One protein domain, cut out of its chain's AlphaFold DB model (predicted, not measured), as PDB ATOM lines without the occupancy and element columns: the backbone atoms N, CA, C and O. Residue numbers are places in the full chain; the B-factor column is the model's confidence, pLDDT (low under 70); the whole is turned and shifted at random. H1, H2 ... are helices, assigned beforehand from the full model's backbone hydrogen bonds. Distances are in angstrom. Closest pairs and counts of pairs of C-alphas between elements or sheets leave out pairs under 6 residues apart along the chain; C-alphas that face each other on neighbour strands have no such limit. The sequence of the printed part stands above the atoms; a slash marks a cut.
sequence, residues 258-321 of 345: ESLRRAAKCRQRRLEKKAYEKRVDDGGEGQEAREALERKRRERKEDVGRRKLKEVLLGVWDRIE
ATOM      1  N   GLU A 258      -4.013 -21.180 -18.172       56.28
ATOM      2  CA  GLU A 258      -3.490 -22.404 -17.585       56.28
ATOM      3  C   GLU A 258      -2.885 -23.428 -18.551       56.28
ATOM      4  O   GLU A 258      -1.860 -24.006 -18.199       56.28
ATOM      5  N   SER A 259      -3.440 -23.673 -19.741       54.97
ATOM      6  CA  SER A 259      -2.880 -24.671 -20.672       54.97
ATOM      7  C   SER A 259      -1.510 -24.235 -21.210       54.97
ATOM      8  O   SER A 259      -0.559 -25.020 -21.212       54.97
ATOM      9  N   LEU A 260      -1.360 -22.945 -21.521       59.31
ATOM     10  CA  LEU A 260      -0.087 -22.324 -21.898       59.31
ATOM     11  C   LEU A 260       0.871 -22.236 -20.711       59.31
ATOM     12  O   LEU A 260       2.047 -22.560 -20.849       59.31
ATOM     13  N   ARG A 261       0.382 -21.878 -19.513       68.94
ATOM     14  CA  ARG A 261       1.192 -21.914 -18.282       68.94
ATOM     15  C   ARG A 261       1.704 -23.325 -17.988       68.94
ATOM     16  O   ARG A 261       2.840 -23.473 -17.543       68.94
ATOM     17  N   ARG A 262       0.906 -24.369 -18.241       71.56
ATOM     18  CA  ARG A 262       1.324 -25.776 -18.111       71.56
ATOM     19  C   ARG A 262       2.392 -26.128 -19.146       71.56
ATOM     20  O   ARG A 262       3.406 -26.708 -18.763       71.56
ATOM     21  N   ALA A 263       2.212 -25.737 -20.410       67.44
ATOM     22  CA  ALA A 263       3.203 -25.959 -21.464       67.44
ATOM     23  C   ALA A 263       4.534 -25.237 -21.174       67.44
ATOM     24  O   ALA A 263       5.596 -25.861 -21.224       67.44
ATOM     25  N   ALA A 264       4.483 -23.968 -20.760       75.25
ATOM     26  CA  ALA A 264       5.650 -23.178 -20.370       75.25
ATOM     27  C   ALA A 264       6.380 -23.785 -19.161       75.25
ATOM     28  O   ALA A 264       7.591 -23.991 -19.215       75.25
ATOM     29  N   LYS A 265       5.647 -24.185 -18.107       82.88
ATOM     30  CA  LYS A 265       6.221 -24.913 -16.959       82.88
ATOM     31  C   LYS A 265       6.865 -26.234 -17.381       82.88
ATOM     32  O   LYS A 265       7.896 -26.614 -16.833       82.88
ATOM     33  N   CYS A 266       6.276 -26.949 -18.338       80.38
ATOM     34  CA  CYS A 266       6.843 -28.191 -18.859       80.38
ATOM     35  C   CYS A 266       8.163 -27.932 -19.606       80.38
ATOM     36  O   CYS A 266       9.152 -28.625 -19.363       80.38
ATOM     37  N   ARG A 267       8.212 -26.890 -20.447       77.69
ATOM     38  CA  ARG A 267       9.428 -26.461 -21.155       77.69
ATOM     39  C   ARG A 267      10.525 -26.021 -20.185       77.69
ATOM     40  O   ARG A 267      11.652 -26.490 -20.308       77.69
ATOM     41  N   GLN A 268      10.189 -25.211 -19.183       88.75
ATOM     42  CA  GLN A 268      11.125 -24.786 -18.141       88.75
ATOM     43  C   GLN A 268      11.715 -25.988 -17.390       88.75
ATOM     44  O   GLN A 268      12.930 -26.103 -17.285       88.75
ATOM     45  N   ARG A 269      10.881 -26.954 -16.979       84.38
ATOM     46  CA  ARG A 269      11.349 -28.191 -16.329       84.38
ATOM     47  C   ARG A 269      12.291 -29.013 -17.207       84.38
ATOM     48  O   ARG A 269      13.197 -29.655 -16.683       84.38
ATOM     49  N   ARG A 270      12.085 -29.028 -18.529       84.25
ATOM     50  CA  ARG A 270      12.997 -29.702 -19.470       84.25
ATOM     51  C   ARG A 270      14.351 -28.997 -19.536       84.25
ATOM     52  O   ARG A 270      15.368 -29.680 -19.546       84.25
ATOM     53  N   LEU A 271      14.367 -27.665 -19.550       88.12
ATOM     54  CA  LEU A 271      15.605 -26.881 -19.546       88.12
ATOM     55  C   LEU A 271      16.361 -27.019 -18.221       88.12
ATOM     56  O   LEU A 271      17.556 -27.285 -18.238       88.12
ATOM     57  N   GLU A 272      15.663 -26.932 -17.088       86.69
ATOM     58  CA  GLU A 272      16.242 -27.165 -15.757       86.69
ATOM     59  C   GLU A 272      16.835 -28.572 -15.644       86.69
ATOM     60  O   GLU A 272      17.938 -28.736 -15.129       86.69
ATOM     61  N   LYS A 273      16.134 -29.583 -16.175       86.94
ATOM     62  CA  LYS A 273      16.631 -30.960 -16.229       86.94
ATOM     63  C   LYS A 273      17.905 -31.070 -17.075       86.94
ATOM     64  O   LYS A 273      18.870 -31.648 -16.594       86.94
ATOM     65  N   LYS A 274      17.935 -30.486 -18.279       88.50
ATOM     66  CA  LYS A 274      19.135 -30.486 -19.140       88.50
ATOM     67  C   LYS A 274      20.314 -29.757 -18.488       88.50
ATOM     68  O   LYS A 274      21.439 -30.234 -18.544       88.50
ATOM     69  N   ALA A 275      20.061 -28.614 -17.849       86.12
ATOM     70  CA  ALA A 275      21.089 -27.852 -17.141       86.12
ATOM     71  C   ALA A 275      21.647 -28.619 -15.934       86.12
ATOM     72  O   ALA A 275      22.834 -28.527 -15.641       86.12
ATOM     73  N   TYR A 276      20.793 -29.373 -15.241       82.25
ATOM     74  CA  TYR A 276      21.200 -30.269 -14.167       82.25
ATOM     75  C   TYR A 276      22.057 -31.430 -14.686       82.25
ATOM     76  O   TYR A 276      23.148 -31.639 -14.175       82.25
ATOM     77  N   GLU A 277      21.600 -32.136 -15.728       84.81
ATOM     78  CA  GLU A 277      22.346 -33.244 -16.351       84.81
ATOM     79  C   GLU A 277      23.747 -32.787 -16.782       84.81
ATOM     80  O   GLU A 277      24.730 -33.424 -16.423       84.81
ATOM     81  N   LYS A 278      23.853 -31.598 -17.389       87.81
ATOM     82  CA  LYS A 278      25.145 -31.001 -17.747       87.81
ATOM     83  C   LYS A 278      26.079 -30.794 -16.540       87.81
ATOM     84  O   LYS A 278      27.245 -31.150 -16.612       87.81
ATOM     85  N   ARG A 279      25.578 -30.271 -15.410       82.88
ATOM     86  CA  ARG A 279      26.392 -30.088 -14.185       82.88
ATOM     87  C   ARG A 279      26.878 -31.406 -13.585       82.88
ATOM     88  O   ARG A 279      27.942 -31.443 -12.971       82.88
ATOM     89  N   VAL A 280      26.082 -32.463 -13.728       81.19
ATOM     90  CA  VAL A 280      26.441 -33.807 -13.266       81.19
ATOM     91  C   VAL A 280      27.555 -34.402 -14.128       81.19
ATOM     92  O   VAL A 280      28.442 -35.057 -13.581       81.19
ATOM     93  N   ASP A 281      27.516 -34.164 -15.440       83.56
ATOM     94  CA  ASP A 281      28.548 -34.614 -16.381       83.56
ATOM     95  C   ASP A 281      29.869 -33.854 -16.184       83.56
ATOM     96  O   ASP A 281      30.939 -34.457 -16.236       83.56
ATOM     97  N   ASP A 282      29.800 -32.565 -15.833       87.88
ATOM     98  CA  ASP A 282      30.965 -31.721 -15.523       87.88
ATOM     99  C   ASP A 282      31.648 -32.081 -14.176       87.88
ATOM    100  O   ASP A 282      32.549 -31.381 -13.716       87.88
ATOM    101  N   GLY A 283      31.225 -33.165 -13.508       82.94
ATOM    102  CA  GLY A 283      31.840 -33.672 -12.273       82.94
ATOM    103  C   GLY A 283      31.574 -32.824 -11.023       82.94
ATOM    104  O   GLY A 283      32.194 -33.052  -9.986       82.94
ATOM    105  N   GLY A 284      30.659 -31.852 -11.102       70.94
ATOM    106  CA  GLY A 284      30.419 -30.864 -10.046       70.94
ATOM    107  C   GLY A 284      29.486 -31.310  -8.917       70.94
ATOM    108  O   GLY A 284      29.380 -30.615  -7.909       70.94
ATOM    109  N   GLU A 285      28.797 -32.444  -9.048       59.91
ATOM    110  CA  GLU A 285      27.826 -32.897  -8.049       59.91
ATOM    111  C   GLU A 285      28.259 -34.201  -7.372       59.91
ATOM    112  O   GLU A 285      28.351 -35.259  -7.997       59.91
ATOM    113  N   GLY A 286      28.495 -34.110  -6.059       76.44
ATOM    114  CA  GLY A 286      28.818 -35.248  -5.207       76.44
ATOM    115  C   GLY A 286      27.720 -36.316  -5.216       76.44
ATOM    116  O   GLY A 286      26.545 -36.038  -5.460       76.44
ATOM    117  N   GLN A 287      28.113 -37.554  -4.919       78.38
ATOM    118  CA  GLN A 287      27.264 -38.752  -4.884       78.38
ATOM    119  C   GLN A 287      25.936 -38.552  -4.121       78.38
ATOM    120  O   GLN A 287      24.893 -39.062  -4.527       78.38
ATOM    121  N   GLU A 288      25.948 -37.705  -3.092       78.69
ATOM    122  CA  GLU A 288      24.786 -37.326  -2.284       78.69
ATOM    123  C   GLU A 288      23.678 -36.597  -3.079       78.69
ATOM    124  O   GLU A 288      22.487 -36.843  -2.865       78.69
ATOM    125  N   ALA A 289      24.032 -35.753  -4.056       77.75
ATOM    126  CA  ALA A 289      23.060 -35.054  -4.901       77.75
ATOM    127  C   ALA A 289      22.325 -36.020  -5.846       77.75
ATOM    128  O   ALA A 289      21.111 -35.895  -6.052       77.75
ATOM    129  N   ARG A 290      23.036 -37.037  -6.359       79.31
ATOM    130  CA  ARG A 290      22.449 -38.103  -7.186       79.31
ATOM    131  C   ARG A 290      21.453 -38.936  -6.381       79.31
ATOM    132  O   ARG A 290      20.326 -39.146  -6.831       79.31
ATOM    133  N   GLU A 291      21.819 -39.336  -5.164       86.12
ATOM    134  CA  GLU A 291      20.932 -40.088  -4.266       86.12
ATOM    135  C   GLU A 291      19.690 -39.276  -3.857       86.12
ATOM    136  O   GLU A 291      18.570 -39.800  -3.839       86.12
ATOM    137  N   ALA A 292      19.846 -37.975  -3.594       83.44
ATOM    138  CA  ALA A 292      18.725 -37.083  -3.299       83.44
ATOM    139  C   ALA A 292      17.762 -36.929  -4.493       83.44
ATOM    140  O   ALA A 292      16.537 -36.890  -4.313       83.44
ATOM    141  N   LEU A 293      18.285 -36.873  -5.724       82.06
ATOM    142  CA  LEU A 293      17.466 -36.813  -6.934       82.06
ATOM    143  C   LEU A 293      16.695 -38.117  -7.170       82.06
ATOM    144  O   LEU A 293      15.510 -38.077  -7.520       82.06
ATOM    145  N   GLU A 294      17.337 -39.270  -6.970       86.94
ATOM    146  CA  GLU A 294      16.668 -40.567  -7.079       86.94
ATOM    147  C   GLU A 294      15.537 -40.716  -6.062       86.94
ATOM    148  O   GLU A 294      14.441 -41.160  -6.423       86.94
ATOM    149  N   ARG A 295      15.756 -40.267  -4.821       91.25
ATOM    150  CA  ARG A 295      14.727 -40.253  -3.774       91.25
ATOM    151  C   ARG A 295      13.514 -39.424  -4.196       91.25
ATOM    152  O   ARG A 295      12.400 -39.943  -4.228       91.25
ATOM    153  N   LYS A 296      13.736 -38.195  -4.681       88.44
ATOM    154  CA  LYS A 296      12.666 -37.337  -5.229       88.44
ATOM    155  C   LYS A 296      11.960 -37.961  -6.436       88.44
ATOM    156  O   LYS A 296      10.765 -37.737  -6.641       88.44
ATOM    157  N   ARG A 297      12.668 -38.729  -7.276       85.00
ATOM    158  CA  ARG A 297      12.050 -39.475  -8.388       85.00
ATOM    159  C   ARG A 297      11.136 -40.590  -7.883       85.00
ATOM    160  O   ARG A 297      10.065 -40.761  -8.467       85.00
ATOM    161  N   ARG A 298      11.526 -41.326  -6.837       91.25
ATOM    162  CA  ARG A 298      10.690 -42.372  -6.220       91.25
ATOM    163  C   ARG A 298       9.436 -41.773  -5.588       91.25
ATOM    164  O   ARG A 298       8.343 -42.174  -5.971       91.25
ATOM    165  N   GLU A 299       9.582 -40.728  -4.776       91.56
ATOM    166  CA  GLU A 299       8.452 -40.014  -4.156       91.56
ATOM    167  C   GLU A 299       7.441 -39.517  -5.201       91.56
ATOM    168  O   GLU A 299       6.239 -39.739  -5.079       91.56
ATOM    169  N   ARG A 300       7.915 -38.919  -6.306       85.19
ATOM    170  CA  ARG A 300       7.027 -38.475  -7.394       85.19
ATOM    171  C   ARG A 300       6.310 -39.631  -8.086       85.19
ATOM    172  O   ARG A 300       5.153 -39.470  -8.466       85.19
ATOM    173  N   LYS A 301       6.983 -40.767  -8.298       88.94
ATOM    174  CA  LYS A 301       6.350 -41.957  -8.891       88.94
ATOM    175  C   LYS A 301       5.253 -42.494  -7.975       88.94
ATOM    176  O   LYS A 301       4.164 -42.787  -8.465       88.94
ATOM    177  N   GLU A 302       5.511 -42.553  -6.673       92.12
ATOM    178  CA  GLU A 302       4.513 -42.948  -5.680       92.12
ATOM    179  C   GLU A 302       3.329 -41.981  -5.643       92.12
ATOM    180  O   GLU A 302       2.187 -42.426  -5.653       92.12
ATOM    181  N   ASP A 303       3.564 -40.670  -5.691       89.56
ATOM    182  CA  ASP A 303       2.489 -39.672  -5.698       89.56
ATOM    183  C   ASP A 303       1.624 -39.724  -6.957       89.56
ATOM    184  O   ASP A 303       0.406 -39.536  -6.887       89.56
ATOM    185  N   VAL A 304       2.231 -39.975  -8.120       87.44
ATOM    186  CA  VAL A 304       1.485 -40.199  -9.366       87.44
ATOM    187  C   VAL A 304       0.669 -41.488  -9.264       87.44
ATOM    188  O   VAL A 304      -0.494 -41.493  -9.664       87.44
ATOM    189  N   GLY A 305       1.238 -42.551  -8.686       91.06
ATOM    190  CA  GLY A 305       0.524 -43.796  -8.398       91.06
ATOM    191  C   GLY A 305      -0.667 -43.579  -7.461       91.06
ATOM    192  O   GLY A 305      -1.782 -43.973  -7.794       91.06
ATOM    193  N   ARG A 306      -0.467 -42.861  -6.348       90.81
ATOM    194  CA  ARG A 306      -1.516 -42.494  -5.384       90.81
ATOM    195  C   ARG A 306      -2.634 -41.674  -6.034       90.81
ATOM    196  O   ARG A 306      -3.804 -41.943  -5.776       90.81
ATOM    197  N   ARG A 307      -2.306 -40.710  -6.905       86.25
ATOM    198  CA  ARG A 307      -3.312 -39.918  -7.640       86.25
ATOM    199  C   ARG A 307      -4.108 -40.750  -8.633       86.25
ATOM    200  O   ARG A 307      -5.327 -40.665  -8.614       86.25
ATOM    201  N   LYS A 308      -3.442 -41.576  -9.445       86.31
ATOM    202  CA  LYS A 308      -4.129 -42.472 -10.386       86.31
ATOM    203  C   LYS A 308      -5.034 -43.461  -9.661       86.31
ATOM    204  O   LYS A 308      -6.160 -43.670 -10.086       86.31
ATOM    205  N   LEU A 309      -4.568 -44.029  -8.547       89.12
ATOM    206  CA  LEU A 309      -5.384 -44.913  -7.719       89.12
ATOM    207  C   LEU A 309      -6.609 -44.175  -7.165       89.12
ATOM    208  O   LEU A 309      -7.708 -44.711  -7.205       89.12
ATOM    209  N   LYS A 310      -6.441 -42.929  -6.705       90.38
ATOM    210  CA  LYS A 310      -7.549 -42.090  -6.239       90.38
ATOM    211  C   LYS A 310      -8.543 -41.757  -7.358       90.38
ATOM    212  O   LYS A 310      -9.736 -41.819  -7.108       90.38
ATOM    213  N   GLU A 311      -8.081 -41.440  -8.568       83.94
ATOM    214  CA  GLU A 311      -8.948 -41.204  -9.735       83.94
ATOM    215  C   GLU A 311      -9.729 -42.460 -10.130       83.94
ATOM    216  O   GLU A 311     -10.928 -42.376 -10.372       83.94
ATOM    217  N   VAL A 312      -9.081 -43.631 -10.139       86.88
ATOM    218  CA  VAL A 312      -9.754 -44.911 -10.410       86.88
ATOM    219  C   VAL A 312     -10.791 -45.210  -9.331       86.88
ATOM    220  O   VAL A 312     -11.915 -45.566  -9.663       86.88
ATOM    221  N   LEU A 313     -10.444 -45.041  -8.053       85.44
ATOM    222  CA  LEU A 313     -11.387 -45.256  -6.958       85.44
ATOM    223  C   LEU A 313     -12.568 -44.287  -7.051       85.44
ATOM    224  O   LEU A 313     -13.700 -44.744  -7.026       85.44
ATOM    225  N   LEU A 314     -12.338 -42.986  -7.240       81.75
ATOM    226  CA  LEU A 314     -13.421 -42.007  -7.392       81.75
ATOM    227  C   LEU A 314     -14.308 -42.314  -8.607       81.75
ATOM    228  O   LEU A 314     -15.524 -42.321  -8.475       81.75
ATOM    229  N   GLY A 315     -13.720 -42.671  -9.752       76.81
ATOM    230  CA  GLY A 315     -14.490 -43.059 -10.936       76.81
ATOM    231  C   GLY A 315     -15.286 -44.358 -10.762       76.81
ATOM    232  O   GLY A 315     -16.345 -44.516 -11.363       76.81
ATOM    233  N   VAL A 316     -14.808 -45.295  -9.935       74.00
ATOM    234  CA  VAL A 316     -15.558 -46.509  -9.566       74.00
ATOM    235  C   VAL A 316     -16.702 -46.175  -8.606       74.00
ATOM    236  O   VAL A 316     -17.792 -46.717  -8.769       74.00
ATOM    237  N   TRP A 317     -16.486 -45.275  -7.645       70.38
ATOM    238  CA  TRP A 317     -17.521 -44.829  -6.706       70.38
ATOM    239  C   TRP A 317     -18.657 -44.072  -7.411       70.38
ATOM    240  O   TRP A 317     -19.815 -44.430  -7.208       70.38
ATOM    241  N   ASP A 318     -18.341 -43.145  -8.324       62.75
ATOM    242  CA  ASP A 318     -19.348 -42.445  -9.143       62.75
ATOM    243  C   ASP A 318     -20.183 -43.433  -9.980       62.75
ATOM    244  O   ASP A 318     -21.385 -43.260 -10.173       62.75
ATOM    245  N   ARG A 319     -19.563 -44.520 -10.461       59.09
ATOM    246  CA  ARG A 319     -20.252 -45.550 -11.252       59.09
ATOM    247  C   ARG A 319     -21.200 -46.413 -10.413       59.09
ATOM    248  O   ARG A 319     -22.247 -46.810 -10.914       59.09
ATOM    249  N   ILE A 320     -20.848 -46.688  -9.156       62.56
ATOM    250  CA  ILE A 320     -21.679 -47.464  -8.222       62.56
ATOM    251  C   ILE A 320     -22.901 -46.649  -7.769       62.56
ATOM    252  O   ILE A 320     -23.994 -47.207  -7.675       62.56
ATOM    253  N   GLU A 321     -22.766 -45.335  -7.550       54.59
ATOM    254  CA  GLU A 321     -23.916 -44.475  -7.216       54.59
ATOM    255  C   GLU A 321     -24.946 -44.404  -8.354       54.59
ATOM    256  O   GLU A 321     -26.149 -44.480  -8.100       54.59
TER     257      GLU A 321
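This is residues 258 to 321 of the 345 residues of an uncharacterized protein of Teratosphaeria nubilosa (UniProt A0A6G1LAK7). Two long helices make an open V: H1 runs to the corner, the chain turns there through a tight link, and the longer H2 folds back as the second arm. The space between the arms is empty, and most of each arm, residues 258 to 275 of H1 and residues 291 to 321 of H2, stands free. The printed part has 64 residues with two named helices, H1 then H2, and no named strand; its class is all helix. It is extended, with a radius of gyration of the C-alphas of 17.5 A, and flat, spanning 57 by 30 by 11 A.

Start with H1, residues 258 to 281, and go on through the tight link of 5 residues, 282 to 286, to H2, residues 287 to 321. H1 and H2 are apart, but only just: their closest C-alphas are 8.4 A from each other. In both helices, each O i to N i+4 pair is within hydrogen-bond range.

Find C-alpha 258 at (-3.490, -22.404, -17.585); from there H1 runs 34.3 A to C-alpha 281 at (28.548, -34.614, -16.381), with x rising. Pick up H2 at C-alpha 287, at (27.264, -38.752, -4.884); x now falls, and the helix runs 51.6 A to C-alpha 321 at (-23.916, -44.475, -7.216).

The two C-alphas farthest apart are those of Gly 283, in the link, and Glu 321, at 57.0 A; the first and last printed C-alphas, of Glu 258 and Glu 321, are 31.8 A apart. The printed part has no cut and no long link. In the B-factor column, the mean pLDDT of the printed part is 80.4, and the model's confidence is under 70 at residues 258 to 261, 263, 285 and 318 to 321.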